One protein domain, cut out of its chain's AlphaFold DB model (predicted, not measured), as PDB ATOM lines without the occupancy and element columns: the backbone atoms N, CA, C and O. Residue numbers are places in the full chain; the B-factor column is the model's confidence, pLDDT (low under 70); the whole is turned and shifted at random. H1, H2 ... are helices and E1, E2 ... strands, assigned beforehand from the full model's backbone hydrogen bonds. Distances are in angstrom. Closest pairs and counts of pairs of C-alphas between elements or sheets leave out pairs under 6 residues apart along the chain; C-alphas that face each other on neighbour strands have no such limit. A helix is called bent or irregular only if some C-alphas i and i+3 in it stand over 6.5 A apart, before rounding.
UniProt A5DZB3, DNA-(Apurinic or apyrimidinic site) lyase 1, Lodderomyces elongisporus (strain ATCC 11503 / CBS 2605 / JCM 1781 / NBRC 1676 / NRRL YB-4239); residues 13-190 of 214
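Overview. This is residues 13 to 190 of the 214 residues of the protein "DNA-(Apurinic or apyrimidinic site) lyase 1" of Lodderomyces elongisporus (strain ATCC 11503 / CBS 2605 / JCM 1781 / NBRC 1676 / NRRL YB-4239) (UniProt A5DZB3). A body of short helices and long loops, with H2 nearest its middle and a small sheet of two parallel strands, E1 and E2, has a long helical arm, H6b, of which residues 174 to 190 stick out. H4 meets H3, H5 and H6a in a crossed cluster, and H1 lies near one end of H3. The printed part has 178 residues, in the order H1 E1 H2 H3 E2 H4 H5 H6, and is mostly helix. It is only just compact, close to loose, with a radius of gyration of the C-alphas of 18.8 A and spans of 62 by 48 by 33 A.

Along the chain. E1 is residues 30 to 33, 9.6 A, and E2 66 to 70, 11.4 A. H1 is residues 13 to 21, 12.5 A, beginning at C-alpha 13 (-46.848, 1.005, 38.079); H2 is 34 to 40, 9.8 A; H3 is 47 to 60, 19.9 A; H4 is 95 to 102, 10.8 A; H5 is 125 to 137, 19.0 A. H6, residues 145 to 190, was assigned as one helix by its hydrogen bonds but is bent, C-alphas 157 and 160 being 7.5 A apart. Its arms are H6a, 145 to 157, 18.4 A, and H6b, 160 to 190, 45.5 A, ending at C-alpha 190 (-52.455, -28.115, 18.554).

Arrangement. E1 and E2 are parallel at 25 degrees, with N 70 and O 32 2.8 A apart, within hydrogen-bond range. E1, H2, H3 and E2 form a strand-helix-strand unit, two parallel strands joined through helices, with a right-handed crossover. H4, the hub, touches H3 (residues 47 to 50 alone) at a steep tilt of 52 degrees, closest C-alphas Ala 47 and Ala 100, 5.1 A. It touches H5 with residues 134 to 137 of H5 alone, about perpendicular at 76 degrees, closest C-alphas Arg 99 and Leu 137, 5.3 A. It touches H6a with residues 151 to 155 of H6a alone, closest C-alphas Leu 95 and Arg 151, 5.6 A. In each helix and arm every O i to N i+4 pair is within hydrogen-bond range.

Size, cuts and confidence. The C-alphas farthest apart, Gly 139 and Ile 190, are 62.2 A apart. The printed part has no cut; the links E2 to H4 and H4 to H5 are long. Residues 184 to 185 and 187 to 190 have pLDDT under 70.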
ATOM      1  N   GLN A  13     -47.240   2.087  37.170       96.75
ATOM      2  CA  GLN A  13     -46.848   1.005  38.079       96.75
ATOM      3  C   GLN A  13     -45.387   0.581  37.882       96.75
ATOM      4  O   GLN A  13     -44.693   0.361  38.865       96.75
ATOM      5  N   ASP A  14     -44.895   0.538  36.639       95.62
ATOM      6  CA  ASP A  14     -43.493   0.205  36.369       95.62
ATOM      7  C   ASP A  14     -42.556   1.215  37.052       95.62
ATOM      8  O   ASP A  14     -41.514   0.851  37.593       95.62
ATOM      9  N   ILE A  15     -42.928   2.499  37.014       97.12
ATOM     10  CA  ILE A  15     -42.153   3.588  37.615       97.12
ATOM     11  C   ILE A  15     -42.169   3.471  39.136       97.12
ATOM     12  O   ILE A  15     -41.111   3.547  39.763       97.12
ATOM     13  N   LYS A  16     -43.347   3.222  39.721       97.69
ATOM     14  CA  LYS A  16     -43.488   2.951  41.152       97.69
ATOM     15  C   LYS A  16     -42.594   1.790  41.586       97.69
ATOM     16  O   LYS A  16     -41.831   1.938  42.535       97.69
ATOM     17  N   ASP A  17     -42.663   0.664  40.879       97.62
ATOM     18  CA  ASP A  17     -41.905  -0.540  41.220       97.62
ATOM     19  C   ASP A  17     -40.394  -0.262  41.202       97.62
ATOM     20  O   ASP A  17     -39.664  -0.696  42.094       97.62
ATOM     21  N   VAL A  18     -39.916   0.515  40.222       96.50
ATOM     22  CA  VAL A  18     -38.513   0.952  40.164       96.50
ATOM     23  C   VAL A  18     -38.147   1.829  41.361       96.50
ATOM     24  O   VAL A  18     -37.120   1.576  41.988       96.50
ATOM     25  N   ILE A  19     -38.969   2.821  41.710       97.56
ATOM     26  CA  ILE A  19     -38.726   3.703  42.865       97.56
ATOM     27  C   ILE A  19     -38.708   2.905  44.175       97.56
ATOM     28  O   ILE A  19     -37.845   3.134  45.030       97.56
ATOM     29  N   ASP A  20     -39.612   1.939  44.334       97.44
ATOM     30  CA  ASP A  20     -39.703   1.105  45.533       97.44
ATOM     31  C   ASP A  20     -38.414   0.292  45.754       97.44
ATOM     32  O   ASP A  20     -37.977   0.152  46.901       97.44
ATOM     33  N   MET A  21     -37.752  -0.138  44.672       97.81
ATOM     34  CA  MET A  21     -36.463  -0.844  44.703       97.81
ATOM     35  C   MET A  21     -35.249   0.049  45.013       97.81
ATOM     36  O   MET A  21     -34.175  -0.476  45.313       97.81
ATOM     37  N   ILE A  22     -35.374   1.377  44.940       97.69
ATOM     38  CA  ILE A  22     -34.261   2.299  45.203       97.69
ATOM     39  C   ILE A  22     -34.140   2.561  46.709       97.69
ATOM     40  O   ILE A  22     -35.111   2.935  47.369       97.69
ATOM     41  N   GLU A  23     -32.933   2.399  47.260       97.62
ATOM     42  CA  GLU A  23     -32.649   2.656  48.681       97.62
ATOM     43  C   GLU A  23     -32.745   4.152  49.019       97.62
ATOM     44  O   GLU A  23     -33.517   4.556  49.886       97.62
ATOM     45  N   ASP A  24     -31.987   4.984  48.300       97.56
ATOM     46  CA  ASP A  24     -31.975   6.436  48.476       97.56
ATOM     47  C   ASP A  24     -32.935   7.117  47.494       97.56
ATOM     48  O   ASP A  24     -32.557   7.550  46.402       97.56
ATOM     49  N   LYS A  25     -34.203   7.207  47.905       97.44
ATOM     50  CA  LYS A  25     -35.287   7.807  47.115       97.44
ATOM     51  C   LYS A  25     -35.146   9.324  46.933       97.44
ATOM     52  O   LYS A  25     -35.760   9.877  46.029       97.44
ATOM     53  N   SER A  26     -34.301   9.997  47.725       96.94
ATOM     54  CA  SER A  26     -34.118  11.458  47.652       96.94
ATOM     55  C   SER A  26     -33.429  11.937  46.367       96.94
ATOM     56  O   SER A  26     -33.475  13.119  46.040       96.94
ATOM     57  N   ARG A  27     -32.788  11.021  45.631       96.50
ATOM     58  CA  ARG A  27     -32.079  11.300  44.372       96.50
ATOM     59  C   ARG A  27     -32.828  10.803  43.138       96.50
ATOM     60  O   ARG A  27     -32.213  10.593  42.094       96.50
ATOM     61  N   VAL A  28     -34.131  10.579  43.264       97.81
ATOM     62  CA  VAL A  28     -34.977  10.064  42.188       97.81
ATOM     63  C   VAL A  28     -36.032  11.096  41.835       97.81
ATOM     64  O   VAL A  28     -36.617  11.725  42.708       97.81
ATOM     65  N   GLY A  29     -36.277  11.235  40.539       97.69
ATOM     66  CA  GLY A  29     -37.348  12.044  39.989       97.69
ATOM     67  C   GLY A  29     -37.926  11.372  38.752       97.69
ATOM     68  O   GLY A  29     -37.305  10.486  38.158       97.69
ATOM     69  N   VAL A  30     -39.118  11.800  38.363       98.25
ATOM     70  CA  VAL A  30     -39.850  11.317  37.198       98.25
ATOM     71  C   VAL A  30     -40.076  12.488  36.251       98.25
ATOM     72  O   VAL A  30     -40.537  13.556  36.661       98.25
ATOM     73  N   CYS A  31     -39.738  12.278  34.980       98.31
ATOM     74  CA  CYS A  31     -40.109  13.176  33.895       98.31
ATOM     75  C   CYS A  31     -41.382  12.647  33.229       98.31
ATOM     76  O   CYS A  31     -41.423  11.495  32.789       98.31
ATOM     77  N   LEU A  32     -42.413  13.483  33.174       98.06
ATOM     78  CA  LEU A  32     -43.669  13.182  32.496       98.06
ATOM     79  C   LEU A  32     -43.582  13.684  31.057       98.06
ATOM     80  O   LEU A  32     -43.406  14.873  30.830       98.06
ATOM     81  N   ASP A  33     -43.751  12.797  30.082       98.50
ATOM     82  CA  ASP A  33     -43.825  13.177  28.669       98.50
ATOM     83  C   ASP A  33     -45.261  13.015  28.164       98.50
ATOM     84  O   ASP A  33     -45.822  11.915  28.207       98.50
ATOM     85  N   THR A  34     -45.871  14.102  27.688       98.56
ATOM     86  CA  THR A  34     -47.278  14.091  27.261       98.56
ATOM     87  C   THR A  34     -47.521  13.199  26.044       98.56
ATOM     88  O   THR A  34     -48.528  12.487  26.004       98.56
ATOM     89  N   CYS A  35     -46.596  13.159  25.079       98.38
ATOM     90  CA  CYS A  35     -46.700  12.275  23.921       98.38
ATOM     91  C   CYS A  35     -46.549  10.811  24.345       98.38
ATOM     92  O   CYS A  35     -47.314   9.959  23.889       98.38
ATOM     93  N   HIS A  36     -45.616  10.500  25.248       98.00
ATOM     94  CA  HIS A  36     -45.440   9.137  25.748       98.00
ATOM     95  C   HIS A  36     -46.631   8.644  26.560       98.00
ATOM     96  O   HIS A  36     -47.091   7.531  26.302       98.00
ATOM     97  N   SER A  37     -47.141   9.450  27.495       97.62
ATOM     98  CA  SER A  37     -48.321   9.097  28.289       97.62
ATOM     99  C   SER A  37     -49.517   8.825  27.375       97.62
ATOM    100  O   SER A  37     -50.155   7.774  27.478       97.62
ATOM    101  N   PHE A  38     -49.752   9.696  26.391       98.25
ATOM    102  CA  PHE A  38     -50.802   9.504  25.392       98.25
ATOM    103  C   PHE A  38     -50.582   8.253  24.532       98.25
ATOM    104  O   PHE A  38     -51.477   7.428  24.332       98.25
ATOM    105  N   ALA A  39     -49.362   8.045  24.046       96.56
ATOM    106  CA  ALA A  39     -49.028   6.881  23.240       96.56
ATOM    107  C   ALA A  39     -49.123   5.565  24.029       96.56
ATOM    108  O   ALA A  39     -49.414   4.541  23.411       96.56
ATOM    109  N   ALA A  40     -48.919   5.593  25.352       96.19
ATOM    110  CA  ALA A  40     -49.089   4.462  26.265       96.19
ATOM    111  C   ALA A  40     -50.559   4.182  26.633       96.19
ATOM    112  O   ALA A  40     -50.865   3.101  27.133       96.19
ATOM    113  N   GLY A  41     -51.476   5.107  26.328       96.25
ATOM    114  CA  GLY A  41     -52.918   4.929  26.512       96.25
ATOM    115  C   GLY A  41     -53.535   5.746  27.645       96.25
ATOM    116  O   GLY A  41     -54.720   5.564  27.918       96.25
ATOM    117  N   TYR A  42     -52.786   6.654  28.275       97.75
ATOM    118  CA  TYR A  42     -53.364   7.637  29.188       97.75
ATOM    119  C   TYR A  42     -54.037   8.741  28.375       97.75
ATOM    120  O   TYR A  42     -53.383   9.509  27.668       97.75
ATOM    121  N   ASP A  43     -55.363   8.792  28.439       97.25
ATOM    122  CA  ASP A  43     -56.131   9.865  27.822       97.25
ATOM    123  C   ASP A  43     -55.984  11.121  28.687       97.25
ATOM    124  O   ASP A  43     -56.402  11.117  29.835       97.25
ATOM    125  N   ILE A  44     -55.349  12.158  28.141       97.81
ATOM    126  CA  ILE A  44     -55.086  13.450  28.799       97.81
ATOM    127  C   ILE A  44     -55.560  14.621  27.923       97.81
ATOM    128  O   ILE A  44     -55.033  15.725  28.004       97.81
ATOM    129  N   LEU A  45     -56.517  14.362  27.022       95.75
ATOM    130  CA  LEU A  45     -56.917  15.287  25.951       95.75
ATOM    131  C   LEU A  45     -57.557  16.592  26.433       95.75
ATOM    132  O   LEU A  45     -57.579  17.573  25.694       95.75
ATOM    133  N   ASP A  46     -58.115  16.589  27.637       93.56
ATOM    134  CA  ASP A  46     -58.803  17.733  28.216       93.56
ATOM    135  C   ASP A  46     -58.417  17.927  29.684       93.56
ATOM    136  O   ASP A  46     -57.788  17.065  30.301       93.56
ATOM    137  N   ALA A  47     -58.797  19.078  30.240       95.38
ATOM    138  CA  ALA A  47     -58.441  19.451  31.604       95.38
ATOM    139  C   ALA A  47     -58.918  18.443  32.664       95.38
ATOM    140  O   ALA A  47     -58.215  18.241  33.648       95.38
ATOM    141  N   THR A  48     -60.075  17.797  32.467       97.38
ATOM    142  CA  THR A  48     -60.599  16.820  33.439       97.38
ATOM    143  C   THR A  48     -59.747  15.562  33.415       97.38
ATOM    144  O   THR A  48     -59.296  15.089  34.450       97.38
ATOM    145  N   LYS A  49     -59.455  15.054  32.219       97.88
ATOM    146  CA  LYS A  49     -58.657  13.838  32.062       97.88
ATOM    147  C   LYS A  49     -57.193  14.022  32.448       97.88
ATOM    148  O   LYS A  49     -56.576  13.105  32.983       97.88
ATOM    149  N   LEU A  50     -56.631  15.201  32.180       98.12
ATOM    150  CA  LEU A  50     -55.304  15.558  32.664       98.12
ATOM    151  C   LEU A  50     -55.272  15.559  34.197       98.12
ATOM    152  O   LEU A  50     -54.346  14.995  34.771       98.12
ATOM    153  N   GLU A  51     -56.274  16.152  34.851       97.69
ATOM    154  CA  GLU A  51     -56.376  16.146  36.314       97.69
ATOM    155  C   GLU A  51     -56.485  14.716  36.858       97.69
ATOM    156  O   GLU A  51     -55.715  14.346  37.741       97.69
ATOM    157  N   ASP A  52     -57.345  13.879  36.270       98.19
ATOM    158  CA  ASP A  52     -57.474  12.466  36.646       98.19
ATOM    159  C   ASP A  52     -56.134  11.718  36.510       98.19
ATOM    160  O   ASP A  52     -55.753  10.922  37.374       98.19
ATOM    161  N   PHE A  53     -55.380  11.985  35.438       98.25
ATOM    162  CA  PHE A  53     -54.055  11.403  35.234       98.25
ATOM    163  C   PHE A  53     -53.039  11.878  36.280       98.25
ATOM    164  O   PHE A  53     -52.301  11.056  36.826       98.25
ATOM    165  N   LEU A  54     -53.003  13.178  36.586       98.25
ATOM    166  CA  LEU A  54     -52.113  13.741  37.604       98.25
ATOM    167  C   LEU A  54     -52.481  13.258  39.013       98.25
ATOM    168  O   LEU A  54     -51.591  13.056  39.842       98.25
ATOM    169  N   GLN A  55     -53.766  13.062  39.311       98.44
ATOM    170  CA  GLN A  55     -54.210  12.483  40.578       98.44
ATOM    171  C   GLN A  55     -53.762  11.026  40.693       98.44
ATOM    172  O   GLN A  55     -53.147  10.657  41.686       98.44
ATOM    173  N   ASN A  56     -53.954  10.222  39.644       98.06
ATOM    174  CA  ASN A  56     -53.458   8.847  39.610       98.06
ATOM    175  C   ASN A  56     -51.923   8.776  39.745       98.06
ATOM    176  O   ASN A  56     -51.392   7.894  40.415       98.06
ATOM    177  N   PHE A  57     -51.198   9.720  39.134       98.44
ATOM    178  CA  PHE A  57     -49.756   9.859  39.336       98.44
ATOM    179  C   PHE A  57     -49.413  10.136  40.807       98.44
ATOM    180  O   PHE A  57     -48.501   9.507  41.339       98.44
ATOM    181  N   ASP A  58     -50.149  11.033  41.472       98.31
ATOM    182  CA  ASP A  58     -49.955  11.322  42.900       98.31
ATOM    183  C   ASP A  58     -50.174  10.089  43.765       98.31
ATOM    184  O   ASP A  58     -49.316   9.705  44.552       98.31
ATOM    185  N   ASP A  59     -51.324   9.447  43.577       98.38
ATOM    186  CA  ASP A  59     -51.775   8.358  44.432       98.38
ATOM    187  C   ASP A  59     -50.828   7.157  44.344       98.38
ATOM    188  O   ASP A  59     -50.643   6.425  45.320       98.38
ATOM    189  N   LEU A  60     -50.231   6.940  43.166       98.12
ATOM    190  CA  LEU A  60     -49.369   5.794  42.911       98.12
ATOM    191  C   LEU A  60     -47.886   6.082  43.168       98.12
ATOM    192  O   LEU A  60     -47.200   5.262  43.782       98.12
ATOM    193  N   ILE A  61     -47.376   7.204  42.660       98.06
ATOM    194  CA  ILE A  61     -45.945   7.535  42.677       98.06
ATOM    195  C   ILE A  61     -45.644   8.601  43.733       98.06
ATOM    196  O   ILE A  61     -44.666   8.453  44.460       98.06
ATOM    197  N   GLY A  62     -46.483   9.633  43.827       97.81
ATOM    198  CA  GLY A  62     -46.290  10.809  44.678       97.81
ATOM    199  C   GLY A  62     -45.876  12.041  43.870       97.81
ATOM    200  O   GLY A  62     -44.941  11.992  43.063       97.81
ATOM    201  N   ALA A  63     -46.579  13.159  44.076       96.75
ATOM    202  CA  ALA A  63     -46.319  14.434  43.407       96.75
ATOM    203  C   ALA A  63     -44.876  14.924  43.587       96.75
ATOM    204  O   ALA A  63     -44.343  15.581  42.696       96.75
ATOM    205  N   GLU A  64     -44.240  14.604  44.716       96.25
ATOM    206  CA  GLU A  64     -42.878  15.023  45.042       96.25
ATOM    207  C   GLU A  64     -41.822  14.475  44.077       96.25
ATOM    208  O   GLU A  64     -40.747  15.060  43.953       96.25
ATOM    209  N   TYR A  65     -42.121  13.379  43.373       98.25
ATOM    210  CA  TYR A  65     -41.206  12.814  42.389       98.25
ATOM    211  C   TYR A  65     -41.316  13.499  41.028       98.25
ATOM    212  O   TYR A  65     -40.395  13.363  40.221       98.25
ATOM    213  N   LEU A  66     -42.389  14.242  40.732       98.25
ATOM    214  CA  LEU A  66     -42.510  14.936  39.451       98.25
ATOM    215  C   LEU A  66     -41.458  16.046  39.370       98.25
ATOM    216  O   LEU A  66     -41.530  17.046  40.076       98.25
ATOM    217  N   SER A  67     -40.469  15.856  38.500       98.25
ATOM    218  CA  SER A  67     -39.284  16.722  38.438       98.25
ATOM    219  C   SER A  67     -39.162  17.499  37.132       98.25
ATOM    220  O   SER A  67     -38.432  18.483  37.085       98.25
ATOM    221  N   ALA A  68     -39.833  17.056  36.066       98.44
ATOM    222  CA  ALA A  68     -39.820  17.709  34.761       98.44
ATOM    223  C   ALA A  68     -41.007  17.260  33.907       98.44
ATOM    224  O   ALA A  68     -41.593  16.197  34.141       98.44
ATOM    225  N   ILE A  69     -41.325  18.060  32.891       98.62
ATOM    226  CA  ILE A  69     -42.292  17.714  31.853       98.62
ATOM    227  C   ILE A  69     -41.630  17.864  30.487       98.62
ATOM    228  O   ILE A  69     -41.086  18.920  30.168       98.62
ATOM    229  N   HIS A  70     -41.729  16.830  29.661       98.81
ATOM    230  CA  HIS A  70     -41.538  16.957  28.223       98.81
ATOM    231  C   HIS A  70     -42.899  17.215  27.579       98.81
ATOM    232  O   HIS A  70     -43.823  16.399  27.673       98.81
ATOM    233  N   LEU A  71     -43.047  18.390  26.979       98.50
ATOM    234  CA  LEU A  71     -44.327  18.870  26.487       98.50
ATOM    235  C   LEU A  71     -44.386  18.721  24.971       98.50
ATOM    236  O   LEU A  71     -43.943  19.579  24.215       98.50
ATOM    237  N   ASN A  72     -44.942  17.593  24.549       98.69
ATOM    238  CA  ASN A  72     -44.959  17.135  23.169       98.69
ATOM    239  C   ASN A  72     -46.395  16.796  22.743       98.69
ATOM    240  O   ASN A  72     -47.107  16.073  23.449       98.69
ATOM    241  N   ASP A  73     -46.828  17.260  21.570       98.69
ATOM    242  CA  ASP A  73     -48.032  16.722  20.924       98.69
ATOM    243  C   ASP A  73     -47.697  15.370  20.258       98.69
ATOM    244  O   ASP A  73     -46.531  14.988  20.145       98.69
ATOM    245  N   SER A  74     -48.698  14.612  19.808       98.50
ATOM    246  CA  SER A  74     -48.507  13.289  19.207       98.50
ATOM    247  C   SER A  74     -48.985  13.225  17.760       98.50
ATOM    248  O   SER A  74     -50.139  13.516  17.444       98.50
ATOM    249  N   LYS A  75     -48.133  12.736  16.853       98.19
ATOM    250  CA  LYS A  75     -48.536  12.383  15.479       98.19
ATOM    251  C   LYS A  75     -49.369  11.106  15.437       98.19
ATOM    252  O   LYS A  75     -49.973  10.813  14.408       98.19
ATOM    253  N   ALA A  76     -49.373  10.304  16.500       96.81
ATOM    254  CA  ALA A  76     -50.059   9.020  16.554       96.81
ATOM    255  C   ALA A  76     -51.315   9.092  17.442       96.81
ATOM    256  O   ALA A  76     -51.357   9.896  18.364       96.81
ATOM    257  N   PRO A  77     -52.347   8.268  17.182       97.62
ATOM    258  CA  PRO A  77     -53.537   8.243  18.028       97.62
ATOM    259  C   PRO A  77     -53.257   7.642  19.419       97.62
ATOM    260  O   PRO A  77     -52.248   6.962  19.619       97.62
ATOM    261  N   LEU A  78     -54.188   7.854  20.355       97.62
ATOM    262  CA  LEU A  78     -54.157   7.325  21.726       97.62
ATOM    263  C   LEU A  78     -53.844   5.821  21.740       97.62
ATOM    264  O   LEU A  78     -54.444   5.047  20.988       97.62
ATOM    265  N   GLY A  79     -52.910   5.401  22.597       96.00
ATOM    266  CA  GLY A  79     -52.556   3.984  22.739       96.00
ATOM    267  C   GLY A  79     -51.919   3.371  21.483       96.00
ATOM    268  O   GLY A  79     -52.008   2.160  21.252       96.00
ATOM    269  N   ALA A  80     -51.316   4.185  20.607       95.56
ATOM    270  CA  ALA A  80     -50.645   3.677  19.413       95.56
ATOM    271  C   ALA A  80     -49.318   2.961  19.701       95.56
ATOM    272  O   ALA A  80     -48.780   2.286  18.812       95.56
ATOM    273  N   ASN A  81     -48.780   3.121  20.908       95.25
ATOM    274  CA  ASN A  81     -47.447   2.708  21.317       95.25
ATOM    275  C   ASN A  81     -46.358   3.190  20.342       95.25
ATOM    276  O   ASN A  81     -45.505   2.422  19.862       95.25
ATOM    277  N   ARG A  82     -46.474   4.462  19.943       94.62
ATOM    278  CA  ARG A  82     -45.580   5.148  19.011       94.62
ATOM    279  C   ARG A  82     -45.139   6.468  19.613       94.62
ATOM    280  O   ARG A  82     -45.941   7.376  19.759       94.62
ATOM    281  N   ASP A  83     -43.848   6.541  19.866       95.94
ATOM    282  CA  ASP A  83     -43.136   7.766  20.168       95.94
ATOM    283  C   ASP A  83     -42.914   8.540  18.855       95.94
ATOM    284  O   ASP A  83     -42.067   8.177  18.035       95.94
ATOM    285  N   LEU A  84     -43.826   9.470  18.563       96.69
ATOM    286  CA  LEU A  84     -43.818  10.301  17.359       96.69
ATOM    287  C   LEU A  84     -44.340  11.693  17.721       96.69
ATOM    288  O   LEU A  84     -45.550  11.926  17.680       96.69
ATOM    289  N   HIS A  85     -43.422  12.592  18.061       98.25
ATOM    290  CA  HIS A  85     -43.741  13.942  18.519       98.25
ATOM    291  C   HIS A  85     -44.316  14.809  17.404       98.25
ATOM    292  O   HIS A  85     -43.981  14.643  16.227       98.25
ATOM    293  N   GLN A  86     -45.165  15.753  17.792       98.25
ATOM    294  CA  GLN A  86     -45.760  16.767  16.936       98.25
ATOM    295  C   GLN A  86     -45.653  18.146  17.590       98.25
ATOM    296  O   GLN A  86     -45.576  18.252  18.813       98.25
ATOM    297  N   LYS A  87     -45.686  19.187  16.757       98.38
ATOM    298  CA  LYS A  87     -45.852  20.574  17.186       98.38
ATOM    299  C   LYS A  87     -47.146  20.777  17.969       98.38
ATOM    300  O   LYS A  87     -48.168  20.146  17.681       98.38
ATOM    301  N   LEU A  88     -47.111  21.698  18.920       98.56
ATOM    302  CA  LEU A  88     -48.210  21.940  19.847       98.56
ATOM    303  C   LEU A  88     -49.509  22.295  19.104       98.56
ATOM    304  O   LEU A  88     -49.564  23.210  18.280       98.56
ATOM    305  N   GLY A  89     -50.575  21.546  19.387       98.44
ATOM    306  CA  GLY A  89     -51.912  21.765  18.839       98.44
ATOM    307  C   GLY A  89     -52.158  21.159  17.456       98.44
ATOM    308  O   GLY A  89     -53.293  21.196  16.977       98.44
ATOM    309  N   GLN A  90     -51.136  20.595  16.808       98.56
ATOM    310  CA  GLN A  90     -51.252  20.013  15.466       98.56
ATOM    311  C   GLN A  90     -51.450  18.488  15.499       98.56
ATOM    312  O   GLN A  90     -51.844  17.877  14.501       98.56
ATOM    313  N   GLY A  91     -51.193  17.836  16.628       98.50
ATOM    314  CA  GLY A  91     -51.296  16.390  16.764       98.50
ATOM    315  C   GLY A  91     -52.637  15.927  17.321       98.50
ATOM    316  O   GLY A  91     -53.645  16.633  17.290       98.50
ATOM    317  N   PHE A  92     -52.670  14.662  17.726       98.56
ATOM    318  CA  PHE A  92     -53.848  14.019  18.292       98.56
ATOM    319  C   PHE A  92     -54.138  14.462  19.722       98.56
ATOM    320  O   PHE A  92     -55.280  14.283  20.136       98.56
ATOM    321  N   LEU A  93     -53.162  15.029  20.447       97.81
ATOM    322  CA  LEU A  93     -53.432  15.647  21.744       97.81
ATOM    323  C   LEU A  93     -54.183  16.969  21.566       97.81
ATOM    324  O   LEU A  93     -55.141  17.239  22.286       97.81
ATOM    325  N   GLY A  94     -53.796  17.756  20.557       98.12
ATOM    326  CA  GLY A  94     -54.438  19.030  20.249       98.12
ATOM    327  C   GLY A  94     -54.139  20.112  21.290       98.12
ATOM    328  O   GLY A  94     -53.362  19.914  22.218       98.12
ATOM    329  N   LEU A  95     -54.726  21.300  21.115       98.50
ATOM    330  CA  LEU A  95     -54.314  22.482  21.889       98.50
ATOM    331  C   LEU A  95     -54.766  22.459  23.362       98.50
ATOM    332  O   LEU A  95     -54.154  23.108  24.207       98.50
ATOM    333  N   GLU A  96     -55.827  21.713  23.678       98.25
ATOM    334  CA  GLU A  96     -56.492  21.782  24.985       98.25
ATOM    335  C   GLU A  96     -55.625  21.270  26.136       98.25
ATOM    336  O   GLU A  96     -55.599  21.906  27.189       98.25
ATOM    337  N   VAL A  97     -54.861  20.191  25.944       98.06
ATOM    338  CA  VAL A  97     -53.948  19.700  26.988       98.06
ATOM    339  C   VAL A  97     -52.887  20.745  27.346       98.06
ATOM    340  O   VAL A  97     -52.576  20.936  28.517       98.06
ATOM    341  N   PHE A  98     -52.377  21.488  26.358       98.44
ATOM    342  CA  PHE A  98     -51.369  22.527  26.580       98.44
ATOM    343  C   PHE A  98     -51.967  23.729  27.308       98.44
ATOM    344  O   PHE A  98     -51.337  24.262  28.219       98.44
ATOM    345  N   ARG A  99     -53.216  24.101  26.984       98.44
ATOM    346  CA  ARG A  99     -53.974  25.112  27.736       98.44
ATOM    347  C   ARG A  99     -54.170  24.679  29.188       98.44
ATOM    348  O   ARG A  99     -53.964  25.479  30.098       98.44
ATOM    349  N   ALA A 100     -54.558  23.425  29.410       98.12
ATOM    350  CA  ALA A 100     -54.766  22.881  30.745       98.12
ATOM    351  C   ALA A 100     -53.465  22.876  31.564       98.12
ATOM    352  O   ALA A 100     -53.474  23.331  32.705       98.12
ATOM    353  N   ILE A 101     -52.343  22.456  30.967       97.88
ATOM    354  CA  ILE A 101     -51.017  22.461  31.608       97.88
ATOM    355  C   ILE A 101     -50.570  23.886  31.950       97.88
ATOM    356  O   ILE A 101     -50.199  24.130  33.096       97.88
ATOM    357  N   ALA A 102     -50.679  24.837  31.013       97.19
ATOM    358  CA  ALA A 102     -50.305  26.240  31.237       97.19
ATOM    359  C   ALA A 102     -51.081  26.894  32.396       97.19
ATOM    360  O   ALA A 102     -50.596  27.815  33.045       97.19
ATOM    361  N   ASN A 103     -52.284  26.394  32.695       97.06
ATOM    362  CA  ASN A 103     -53.144  26.900  33.766       97.06
ATOM    363  C   ASN A 103     -53.181  25.992  35.012       97.06
ATOM    364  O   ASN A 103     -53.952  26.246  35.943       97.06
ATOM    365  N   CYS A 104     -52.364  24.935  35.062       96.50
ATOM    366  CA  CYS A 104     -52.370  23.978  36.162       96.50
ATOM    367  C   CYS A 104     -51.457  24.440  37.305       96.50
ATOM    368  O   CYS A 104     -50.230  24.366  37.227       96.50
ATOM    369  N   LYS A 105     -52.059  24.850  38.430       95.00
ATOM    370  CA  LYS A 105     -51.316  25.293  39.626       95.00
ATOM    371  C   LYS A 105     -50.350  24.236  40.164       95.00
ATOM    372  O   LYS A 105     -49.289  24.587  40.665       95.00
ATOM    373  N   ARG A 106     -50.711  22.955  40.057       94.06
ATOM    374  CA  ARG A 106     -49.905  21.833  40.554       94.06
ATOM    375  C   ARG A 106     -48.598  21.642  39.780       94.06
ATOM    376  O   ARG A 106     -47.668  21.054  40.314       94.06
ATOM    377  N   LEU A 107     -48.521  22.158  38.554       96.44
ATOM    378  CA  LEU A 107     -47.344  22.051  37.691       96.44
ATOM    379  C   LEU A 107     -46.459  23.307  37.732       96.44
ATOM    380  O   LEU A 107     -45.453  23.380  37.028       96.44
ATOM    381  N   GLN A 108     -46.795  24.303  38.560       95.50
ATOM    382  CA  GLN A 108     -45.952  25.485  38.728       95.50
ATOM    383  C   GLN A 108     -44.581  25.109  39.296       95.50
ATOM    384  O   GLN A 108     -44.470  24.281  40.198       95.50
ATOM    385  N   ASN A 109     -43.536  25.780  38.805       96.31
ATOM    386  CA  ASN A 109     -42.128  25.521  39.131       96.31
ATOM    387  C   ASN A 109     -41.583  24.164  38.651       96.31
ATOM    388  O   ASN A 109     -40.437  23.839  38.957       96.31
ATOM    389  N   ILE A 110     -42.353  23.397  37.872       98.12
ATOM    390  CA  ILE A 110     -41.842  22.220  37.171       98.12
ATOM    391  C   ILE A 110     -41.229  22.675  35.839       98.12
ATOM    392  O   ILE A 110     -41.902  23.365  35.069       98.12
ATOM    393  N   PRO A 111     -39.964  22.331  35.540       98.25
ATOM    394  CA  PRO A 111     -39.358  22.676  34.264       98.25
ATOM    395  C   PRO A 111     -40.081  21.964  33.116       98.25
ATOM    396  O   PRO A 111     -40.306  20.752  33.162       98.25
ATOM    397  N   ILE A 112     -40.411  22.730  32.076       97.88
ATOM    398  CA  ILE A 112     -41.033  22.249  30.842       97.88
ATOM    399  C   ILE A 112     -39.996  22.294  29.717       97.88
ATOM    400  O   ILE A 112     -39.349  23.319  29.506       97.88
ATOM    401  N   VAL A 113     -39.855  21.189  28.989       98.38
ATOM    402  CA  VAL A 113     -38.937  21.036  27.855       98.38
ATOM    403  C   VAL A 113     -39.738  20.661  26.612       98.38
ATOM    404  O   VAL A 113     -40.545  19.735  26.650       98.38
ATOM    405  N   LEU A 114     -39.519  21.379  25.511       98.31
ATOM    406  CA  LEU A 114     -40.082  21.036  24.205       98.31
ATOM    407  C   LEU A 114     -39.125  20.105  23.460       98.31
ATOM    408  O   LEU A 114     -37.938  20.397  23.341       98.31
ATOM    409  N   GLU A 115     -39.656  19.014  22.914       97.62
ATOM    410  CA  GLU A 115     -38.943  18.088  22.021       97.62
ATOM    411  C   GLU A 115     -39.729  17.915  20.710       97.62
ATOM    412  O   GLU A 115     -39.746  16.848  20.084       97.62
ATOM    413  N   THR A 116     -40.438  18.972  20.315       97.69
ATOM    414  CA  THR A 116     -41.252  19.032  19.105       97.69
ATOM    415  C   THR A 116     -40.361  19.001  17.853       97.69
ATOM    416  O   THR A 116     -39.190  19.404  17.886       97.69
ATOM    417  N   PRO A 117     -40.872  18.464  16.729       96.75
ATOM    418  CA  PRO A 117     -40.079  18.304  15.517       96.75
ATOM    419  C   PRO A 117     -39.796  19.646  14.830       96.75
ATOM    420  O   PRO A 117     -40.705  20.452  14.623       96.75
ATOM    421  N   ILE A 118     -38.551  19.816  14.379       94.94
ATOM    422  CA  ILE A 118     -38.138  20.867  13.442       94.94
ATOM    423  C   ILE A 118     -38.121  20.267  12.035       94.94
ATOM    424  O   ILE A 118     -37.450  19.258  11.783       94.94
ATOM    425  N   GLU A 119     -38.864  20.864  11.106       90.44
ATOM    426  CA  GLU A 119     -38.865  20.415   9.715       90.44
ATOM    427  C   GLU A 119     -37.567  20.827   8.998       90.44
ATOM    428  O   GLU A 119     -36.877  21.766   9.378       90.44
ATOM    429  N   LYS A 120     -37.215  20.134   7.907       88.62
ATOM    430  CA  LYS A 120     -35.917  20.325   7.216       88.62
ATOM    431  C   LYS A 120     -35.636  21.757   6.742       88.62
ATOM    432  O   LYS A 120     -34.488  22.081   6.453       88.62
ATOM    433  N   ASN A 121     -36.678  22.554   6.554       90.38
ATOM    434  CA  ASN A 121     -36.624  23.934   6.077       90.38
ATOM    435  C   ASN A 121     -36.856  24.962   7.196       90.38
ATOM    436  O   ASN A 121     -37.086  26.130   6.891       90.38
ATOM    437  N   GLU A 122     -36.840  24.527   8.452       91.81
ATOM    438  CA  GLU A 122     -37.032  25.353   9.639       91.81
ATOM    439  C   GLU A 122     -35.740  25.420  10.463       91.81
ATOM    440  O   GLU A 122     -34.776  24.689  10.224       91.81
ATOM    441  N   THR A 123     -35.724  26.332  11.427       93.38
ATOM    442  CA  THR A 123     -34.656  26.492  12.415       93.38
ATOM    443  C   THR A 123     -35.234  26.293  13.815       93.38
ATOM    444  O   THR A 123     -36.453  26.269  14.001       93.38
ATOM    445  N   ASP A 124     -34.361  26.225  14.818       90.44
ATOM    446  CA  ASP A 124     -34.731  26.127  16.236       90.44
ATOM    447  C   ASP A 124     -35.564  27.330  16.739       90.44
ATOM    448  O   ASP A 124     -36.100  27.293  17.845       90.44
ATOM    449  N   GLU A 125     -35.732  28.390  15.934       93.81
ATOM    450  CA  GLU A 125     -36.611  29.532  16.233       93.81
ATOM    451  C   GLU A 125     -38.069  29.112  16.476       93.81
ATOM    452  O   GLU A 125     -38.778  29.786  17.228       93.81
ATOM    453  N   ILE A 126     -38.498  27.973  15.918       93.69
ATOM    454  CA  ILE A 126     -39.840  27.418  16.127       93.69
ATOM    455  C   ILE A 126     -40.146  27.157  17.608       93.69
ATOM    456  O   ILE A 126     -41.272  27.387  18.047       93.69
ATOM    457  N   TYR A 127     -39.146  26.775  18.411       96.75
ATOM    458  CA  TYR A 127     -39.337  26.594  19.850       96.75
ATOM    459  C   TYR A 127     -39.712  27.913  20.531       96.75
ATOM    460  O   TYR A 127     -40.534  27.927  21.441       96.75
ATOM    461  N   GLY A 128     -39.171  29.040  20.059       97.62
ATOM    462  CA  GLY A 128     -39.549  30.363  20.550       97.62
ATOM    463  C   GLY A 128     -41.002  30.723  20.226       97.62
ATOM    464  O   GLY A 128     -41.658  31.398  21.018       97.62
ATOM    465  N   GLU A 129     -41.528  30.271  19.087       96.88
ATOM    466  CA  GLU A 129     -42.942  30.449  18.735       96.88
ATOM    467  C   GLU A 129     -43.861  29.569  19.591       96.88
ATOM    468  O   GLU A 129     -44.905  30.034  20.050       96.88
ATOM    469  N   GLU A 130     -43.467  28.323  19.852       98.00
ATOM    470  CA  GLU A 130     -44.224  27.401  20.705       98.00
ATOM    471  C   GLU A 130     -44.200  27.816  22.181       98.00
ATOM    472  O   GLU A 130     -45.225  27.725  22.851       98.00
ATOM    473  N   ILE A 131     -43.089  28.366  22.678       98.44
ATOM    474  CA  ILE A 131     -43.028  28.967  24.018       98.44
ATOM    475  C   ILE A 131     -43.993  30.153  24.112       98.44
ATOM    476  O   ILE A 131     -44.800  30.205  25.036       98.44
ATOM    477  N   LYS A 132     -43.997  31.060  23.125       98.44
ATOM    478  CA  LYS A 132     -44.956  32.180  23.093       98.44
ATOM    479  C   LYS A 132     -46.405  31.709  23.019       98.44
ATOM    480  O   LYS A 132     -47.288  32.364  23.562       98.44
ATOM    481  N   LEU A 133     -46.668  30.595  22.332       98.56
ATOM    482  CA  LEU A 133     -47.990  29.976  22.327       98.56
ATOM    483  C   LEU A 133     -48.381  29.514  23.736       98.56
ATOM    484  O   LEU A 133     -49.508  29.771  24.142       98.56
ATOM    485  N   LEU A 134     -47.477  28.870  24.479       98.25
ATOM    486  CA  LEU A 134     -47.730  28.446  25.860       98.25
ATOM    487  C   LEU A 134     -47.980  29.637  26.792       98.25
ATOM    488  O   LEU A 134     -48.975  29.627  27.510       98.25
ATOM    489  N   GLU A 135     -47.148  30.678  26.716       98.19
ATOM    490  CA  GLU A 135     -47.343  31.931  27.462       98.19
ATOM    491  C   GLU A 135     -48.702  32.569  27.131       98.19
ATOM    492  O   GLU A 135     -49.421  33.032  28.011       98.19
ATOM    493  N   TRP A 136     -49.100  32.555  25.854       98.50
ATOM    494  CA  TRP A 136     -50.391  33.088  25.413       98.50
ATOM    495  C   TRP A 136     -51.597  32.267  25.900       98.50
ATOM    496  O   TRP A 136     -52.692  32.815  26.024       98.50
ATOM    497  N   LEU A 137     -51.426  30.968  26.172       98.31
ATOM    498  CA  LEU A 137     -52.485  30.104  26.704       98.31
ATOM    499  C   LEU A 137     -52.766  30.351  28.195       98.31
ATOM    500  O   LEU A 137     -53.816  29.926  28.693       98.31
ATOM    501  N   GLU A 138     -51.872  31.026  28.918       97.31
ATOM    502  CA  GLU A 138     -52.102  31.393  30.314       97.31
ATOM    503  C   GLU A 138     -53.341  32.295  30.444       97.31
ATOM    504  O   GLU A 138     -53.514  33.292  29.744       97.31
ATOM    505  N   GLY A 139     -54.260  31.920  31.333       96.88
ATOM    506  CA  GLY A 139     -55.528  32.614  31.550       96.88
ATOM    507  C   GLY A 139     -56.600  32.381  30.480       96.88
ATOM    508  O   GLY A 139     -57.741  32.801  30.684       96.88
ATOM    509  N   LYS A 140     -56.297  31.695  29.366       97.62
ATOM    510  CA  LYS A 140     -57.288  31.403  28.321       97.62
ATOM    511  C   LYS A 140     -58.315  30.375  28.791       97.62
ATOM    512  O   LYS A 140     -57.977  29.287  29.270       97.62
ATOM    513  N   LEU A 141     -59.591  30.710  28.617       96.38
ATOM    514  CA  LEU A 141     -60.715  29.815  28.889       96.38
ATOM    515  C   LEU A 141     -61.010  28.927  27.677       96.38
ATOM    516  O   LEU A 141     -60.683  29.269  26.544       96.38
ATOM    517  N   VAL A 142     -61.648  27.781  27.913       95.44
ATOM    518  CA  VAL A 142     -61.993  26.821  26.848       95.44
ATOM    519  C   VAL A 142     -63.022  27.378  25.852       95.44
ATOM    520  O   VAL A 142     -63.086  26.930  24.708       95.44
ATOM    521  N   ASP A 143     -63.819  28.356  26.287       96.44
ATOM    522  CA  ASP A 143     -64.857  29.045  25.521       96.44
ATOM    523  C   ASP A 143     -64.427  30.435  25.011       96.44
ATOM    524  O   ASP A 143     -65.227  31.134  24.387       96.44
ATOM    525  N   ASP A 144     -63.163  30.828  25.218       97.75
ATOM    526  CA  ASP A 144     -62.587  32.046  24.640       97.75
ATOM    527  C   ASP A 144     -62.563  31.934  23.102       97.75
ATOM    528  O   ASP A 144     -62.102  30.943  22.529       97.75
ATOM    529  N   ALA A 145     -63.085  32.955  22.419       98.25
ATOM    530  CA  ALA A 145     -63.226  32.945  20.966       98.25
ATOM    531  C   ALA A 145     -61.874  32.910  20.230       98.25
ATOM    532  O   ALA A 145     -61.745  32.196  19.236       98.25
ATOM    533  N   GLU A 146     -60.860  33.629  20.726       98.19
ATOM    534  CA  GLU A 146     -59.509  33.622  20.149       98.19
ATOM    535  C   GLU A 146     -58.835  32.265  20.373       98.19
ATOM    536  O   GLU A 146     -58.152  31.747  19.488       98.19
ATOM    537  N   TYR A 147     -59.053  31.661  21.547       98.44
ATOM    538  CA  TYR A 147     -58.602  30.301  21.841       98.44
ATOM    539  C   TYR A 147     -59.202  29.284  20.869       98.44
ATOM    540  O   TYR A 147     -58.464  28.495  20.275       98.44
ATOM    541  N   ILE A 148     -60.521  29.322  20.673       98.62
ATOM    542  CA  ILE A 148     -61.226  28.426  19.751       98.62
ATOM    543  C   ILE A 148     -60.689  28.585  18.326       98.62
ATOM    544  O   ILE A 148     -60.366  27.584  17.685       98.62
ATOM    545  N   GLU A 149     -60.530  29.822  17.850       98.62
ATOM    546  CA  GLU A 149     -59.984  30.095  16.518       98.62
ATOM    547  C   GLU A 149     -58.559  29.543  16.369       98.62
ATOM    548  O   GLU A 149     -58.258  28.837  15.402       98.62
ATOM    549  N   LYS A 150     -57.686  29.789  17.354       98.62
ATOM    550  CA  LYS A 150     -56.300  29.305  17.335       98.62
ATOM    551  C   LYS A 150     -56.216  27.781  17.381       98.62
ATOM    552  O   LYS A 150     -55.430  27.184  16.639       98.62
ATOM    553  N   ARG A 151     -57.030  27.144  18.228       98.56
ATOM    554  CA  ARG A 151     -57.154  25.683  18.327       98.56
ATOM    555  C   ARG A 151     -57.551  25.089  16.984       98.56
ATOM    556  O   ARG A 151     -56.924  24.131  16.533       98.56
ATOM    557  N   ASP A 152     -58.571  25.652  16.347       98.62
ATOM    558  CA  ASP A 152     -59.083  25.142  15.079       98.62
ATOM    559  C   ASP A 152     -58.058  25.349  13.958       98.62
ATOM    560  O   ASP A 152     -57.797  24.418  13.196       98.62
ATOM    561  N   GLN A 153     -57.372  26.498  13.927       98.69
ATOM    562  CA  GLN A 153     -56.273  26.768  12.997       98.69
ATOM    563  C   GLN A 153     -55.147  25.723  13.103       98.69
ATOM    564  O   GLN A 153     -54.742  25.139  12.092       98.69
ATOM    565  N   LEU A 154     -54.633  25.470  14.313       98.50
ATOM    566  CA  LEU A 154     -53.555  24.498  14.545       98.50
ATOM    567  C   LEU A 154     -54.018  23.065  14.253       98.50
ATOM    568  O   LEU A 154     -53.311  22.293  13.596       98.50
ATOM    569  N   SER A 155     -55.250  22.732  14.643       98.44
ATOM    570  CA  SER A 155     -55.859  21.446  14.320       98.44
ATOM    571  C   SER A 155     -55.948  21.244  12.806       98.44
ATOM    572  O   SER A 155     -55.573  20.176  12.316       98.44
ATOM    573  N   THR A 156     -56.373  22.247  12.037       98.69
ATOM    574  CA  THR A 156     -56.400  22.174  10.570       98.69
ATOM    575  C   THR A 156     -55.000  21.987   9.987       98.69
ATOM    576  O   THR A 156     -54.830  21.126   9.122       98.69
ATOM    577  N   ALA A 157     -53.991  22.708  10.487       97.88
ATOM    578  CA  ALA A 157     -52.611  22.593  10.007       97.88
ATOM    579  C   ALA A 157     -52.068  21.154  10.105       97.88
ATOM    580  O   ALA A 157     -51.482  20.641   9.152       97.88
ATOM    581  N   GLY A 158     -52.345  20.455  11.210       97.94
ATOM    582  CA  GLY A 158     -51.911  19.068  11.404       97.94
ATOM    583  C   GLY A 158     -52.830  17.985  10.819       97.94
ATOM    584  O   GLY A 158     -52.499  16.797  10.868       97.94
ATOM    585  N   GLN A 159     -53.990  18.345  10.252       98.25
ATOM    586  CA  GLN A 159     -55.032  17.383   9.863       98.25
ATOM    587  C   GLN A 159     -54.535  16.328   8.871       98.25
ATOM    588  O   GLN A 159     -54.840  15.140   9.011       98.25
ATOM    589  N   LYS A 160     -53.764  16.752   7.864       97.94
ATOM    590  CA  LYS A 160     -53.232  15.851   6.837       97.94
ATOM    591  C   LYS A 160     -52.351  14.767   7.459       97.94
ATOM    592  O   LYS A 160     -52.556  13.586   7.184       97.94
ATOM    593  N   GLU A 161     -51.415  15.156   8.322       97.12
ATOM    594  CA  GLU A 161     -50.500  14.215   8.964       97.12
ATOM    595  C   GLU A 161     -51.252  13.276   9.914       97.12
ATOM    596  O   GLU A 161     -51.054  12.059   9.855       97.12
ATOM    597  N   ARG A 162     -52.215  13.790  10.693       97.94
ATOM    598  CA  ARG A 162     -53.075  12.939  11.533       97.94
ATOM    599  C   ARG A 162     -53.802  11.875  10.715       97.94
ATOM    600  O   ARG A 162     -53.787  10.702  11.085       97.94
ATOM    601  N   LEU A 163     -54.383  12.239   9.571       98.19
ATOM    602  CA  LEU A 163     -55.056  11.282   8.684       98.19
ATOM    603  C   LEU A 163     -54.094  10.219   8.130       98.19
ATOM    604  O   LEU A 163     -54.461   9.048   8.018       98.19
ATOM    605  N   GLU A 164     -52.866  10.598   7.783       97.69
ATOM    606  CA  GLU A 164     -51.846   9.656   7.314       97.69
ATOM    607  C   GLU A 164     -51.418   8.676   8.415       97.69
ATOM    608  O   GLU A 164     -51.334   7.465   8.176       97.69
ATOM    609  N   HIS A 165     -51.180   9.172   9.628       97.25
ATOM    610  CA  HIS A 165     -50.802   8.349  10.772       97.25
ATOM    611  C   HIS A 165     -51.947   7.456  11.257       97.25
ATOM    612  O   HIS A 165     -51.701   6.288  11.572       97.25
ATOM    613  N   LEU A 166     -53.193   7.935  11.214       97.31
ATOM    614  CA  LEU A 166     -54.378   7.136  11.525       97.31
ATOM    615  C   LEU A 166     -54.512   5.944  10.573       97.31
ATOM    616  O   LEU A 166     -54.635   4.805  11.019       97.31
ATOM    617  N   LYS A 167     -54.382   6.172   9.259       97.12
ATOM    618  CA  LYS A 167     -54.414   5.094   8.254       97.12
ATOM    619  C   LYS A 167     -53.328   4.046   8.506       97.12
ATOM    620  O   LYS A 167     -53.596   2.843   8.443       97.12
ATOM    621  N   LYS A 168     -52.097   4.485   8.805       95.38
ATOM    622  CA  LYS A 168     -50.975   3.587   9.143       95.38
ATOM    623  C   LYS A 168     -51.274   2.778  10.409       95.38
ATOM    624  O   LYS A 168     -51.005   1.574  10.437       95.38
ATOM    625  N   TYR A 169     -51.832   3.421  11.434       94.56
ATOM    626  CA  TYR A 169     -52.219   2.777  12.685       94.56
ATOM    627  C   TYR A 169     -53.297   1.711  12.456       94.56
ATOM    628  O   TYR A 169     -53.072   0.544  12.772       94.56
ATOM    629  N   GLU A 170     -54.406   2.055  11.803       94.75
ATOM    630  CA  GLU A 170     -55.500   1.121  11.516       94.75
ATOM    631  C   GLU A 170     -55.044  -0.098  10.706       94.75
ATOM    632  O   GLU A 170     -55.433  -1.234  11.001       94.75
ATOM    633  N   ALA A 171     -54.198   0.110   9.691       94.50
ATOM    634  CA  ALA A 171     -53.642  -0.980   8.894       94.50
ATOM    635  C   ALA A 171     -52.796  -1.937   9.753       94.50
ATOM    636  O   ALA A 171     -52.936  -3.162   9.646       94.50
ATOM    637  N   LYS A 172     -51.955  -1.393  10.645       91.19
ATOM    638  CA  LYS A 172     -51.137  -2.181  11.578       91.19
ATOM    639  C   LYS A 172     -52.008  -2.936  12.585       91.19
ATOM    640  O   LYS A 172     -51.799  -4.133  12.777       91.19
ATOM    641  N   THR A 173     -53.014  -2.286  13.163       90.50
ATOM    642  CA  THR A 173     -53.940  -2.894  14.130       90.50
ATOM    643  C   THR A 173     -54.730  -4.041  13.498       90.50
ATOM    644  O   THR A 173     -54.792  -5.132  14.066       90.50
ATOM    645  N   LYS A 174     -55.229  -3.871  12.264       91.62
ATOM    646  CA  LYS A 174     -55.887  -4.948  11.498       91.62
ATOM    647  C   LYS A 174     -54.945  -6.125  11.228       91.62
ATOM    648  O   LYS A 174     -55.353  -7.280  11.367       91.62
ATOM    649  N   LYS A 175     -53.686  -5.862  10.857       89.44
ATOM    650  CA  LYS A 175     -52.674  -6.913  10.639       89.44
ATOM    651  C   LYS A 175     -52.390  -7.689  11.929       89.44
ATOM    652  O   LYS A 175     -52.385  -8.919  11.904       89.44
ATOM    653  N   ASN A 176     -52.217  -6.987  13.046       86.19
ATOM    654  CA  ASN A 176     -51.974  -7.595  14.353       86.19
ATOM    655  C   ASN A 176     -53.171  -8.433  14.815       86.19
ATOM    656  O   ASN A 176     -52.986  -9.575  15.222       86.19
ATOM    657  N   ALA A 177     -54.401  -7.929  14.667       86.44
ATOM    658  CA  ALA A 177     -55.613  -8.675  15.005       86.44
ATOM    659  C   ALA A 177     -55.727  -9.991  14.213       86.44
ATOM    660  O   ALA A 177     -56.008 -11.042  14.795       86.44
ATOM    661  N   LYS A 178     -55.433  -9.969  12.902       85.00
ATOM    662  CA  LYS A 178     -55.391 -11.180  12.061       85.00
ATOM    663  C   LYS A 178     -54.314 -12.167  12.521       85.00
ATOM    664  O   LYS A 178     -54.592 -13.361  12.616       85.00
ATOM    665  N   ALA A 179     -53.112 -11.686  12.841       81.25
ATOM    666  CA  ALA A 179     -52.022 -12.531  13.329       81.25
ATOM    667  C   ALA A 179     -52.363 -13.190  14.679       81.25
ATOM    668  O   ALA A 179     -52.156 -14.392  14.851       81.25
ATOM    669  N   THR A 180     -52.951 -12.438  15.615       79.62
ATOM    670  CA  THR A 180     -53.392 -12.953  16.920       79.62
ATOM    671  C   THR A 180     -54.523 -13.971  16.775       79.62
ATOM    672  O   THR A 180     -54.502 -15.011  17.433       79.62
ATOM    673  N   ALA A 181     -55.485 -13.727  15.877       77.69
ATOM    674  CA  ALA A 181     -56.549 -14.683  15.574       77.69
ATOM    675  C   ALA A 181     -56.002 -15.981  14.952       77.69
ATOM    676  O   ALA A 181     -56.441 -17.068  15.328       77.69
ATOM    677  N   SER A 182     -55.012 -15.882  14.056       73.12
ATOM    678  CA  SER A 182     -54.329 -17.047  13.482       73.12
ATOM    679  C   SER A 182     -53.594 -17.850  14.555       73.12
ATOM    680  O   SER A 182     -53.814 -19.051  14.651       73.12
ATOM    681  N   LYS A 183     -52.804 -17.198  15.424       70.62
ATOM    682  CA  LYS A 183     -52.113 -17.864  16.546       70.62
ATOM    683  C   LYS A 183     -53.088 -18.553  17.505       70.62
ATOM    684  O   LYS A 183     -52.833 -19.673  17.931       70.62
ATOM    685  N   ARG A 184     -54.229 -17.920  17.818       69.19
ATOM    686  CA  ARG A 184     -55.284 -18.539  18.643       69.19
ATOM    687  C   ARG A 184     -55.893 -19.777  17.980       69.19
ATOM    688  O   ARG A 184     -56.145 -20.749  18.683       69.19
ATOM    689  N   LYS A 185     -56.113 -19.761  16.658       68.31
ATOM    690  CA  LYS A 185     -56.581 -20.943  15.914       68.31
ATOM    691  C   LYS A 185     -55.540 -22.061  15.929       68.31
ATOM    692  O   LYS A 185     -55.889 -23.165  16.317       68.31
ATOM    693  N   THR A 186     -54.278 -21.761  15.623       70.50
ATOM    694  CA  THR A 186     -53.182 -22.745  15.654       70.50
ATOM    695  C   THR A 186     -53.024 -23.375  17.039       70.50
ATOM    696  O   THR A 186     -53.016 -24.593  17.146       70.50
ATOM    697  N   ASN A 187     -53.020 -22.581  18.115       68.00
ATOM    698  CA  ASN A 187     -52.947 -23.115  19.481       68.00
ATOM    699  C   ASN A 187     -54.179 -23.950  19.866       68.00
ATOM    700  O   ASN A 187     -54.072 -24.832  20.714       68.00
ATOM    701  N   LYS A 188     -55.356 -23.673  19.284       68.81
ATOM    702  CA  LYS A 188     -56.563 -24.483  19.495       68.81
ATOM    703  C   LYS A 188     -56.486 -25.813  18.738       68.81
ATOM    704  O   LYS A 188     -56.926 -26.810  19.293       68.81
ATOM    705  N   THR A 189     -55.928 -25.821  17.526       69.31
ATOM    706  CA  THR A 189     -55.686 -27.039  16.736       69.31
ATOM    707  C   THR A 189     -54.636 -27.928  17.396       69.31
ATOM    708  O   THR A 189     -54.924 -29.090  17.636       69.31
ATOM    709  N   ILE A 190     -53.495 -27.370  17.821       68.88
ATOM    710  CA  ILE A 190     -52.455 -28.115  18.554       68.88
ATOM    711  C   ILE A 190     -53.042 -28.748  19.826       68.88
ATOM    712  O   ILE A 190     -52.900 -29.941  20.045       68.88
TER     713      ILE A 190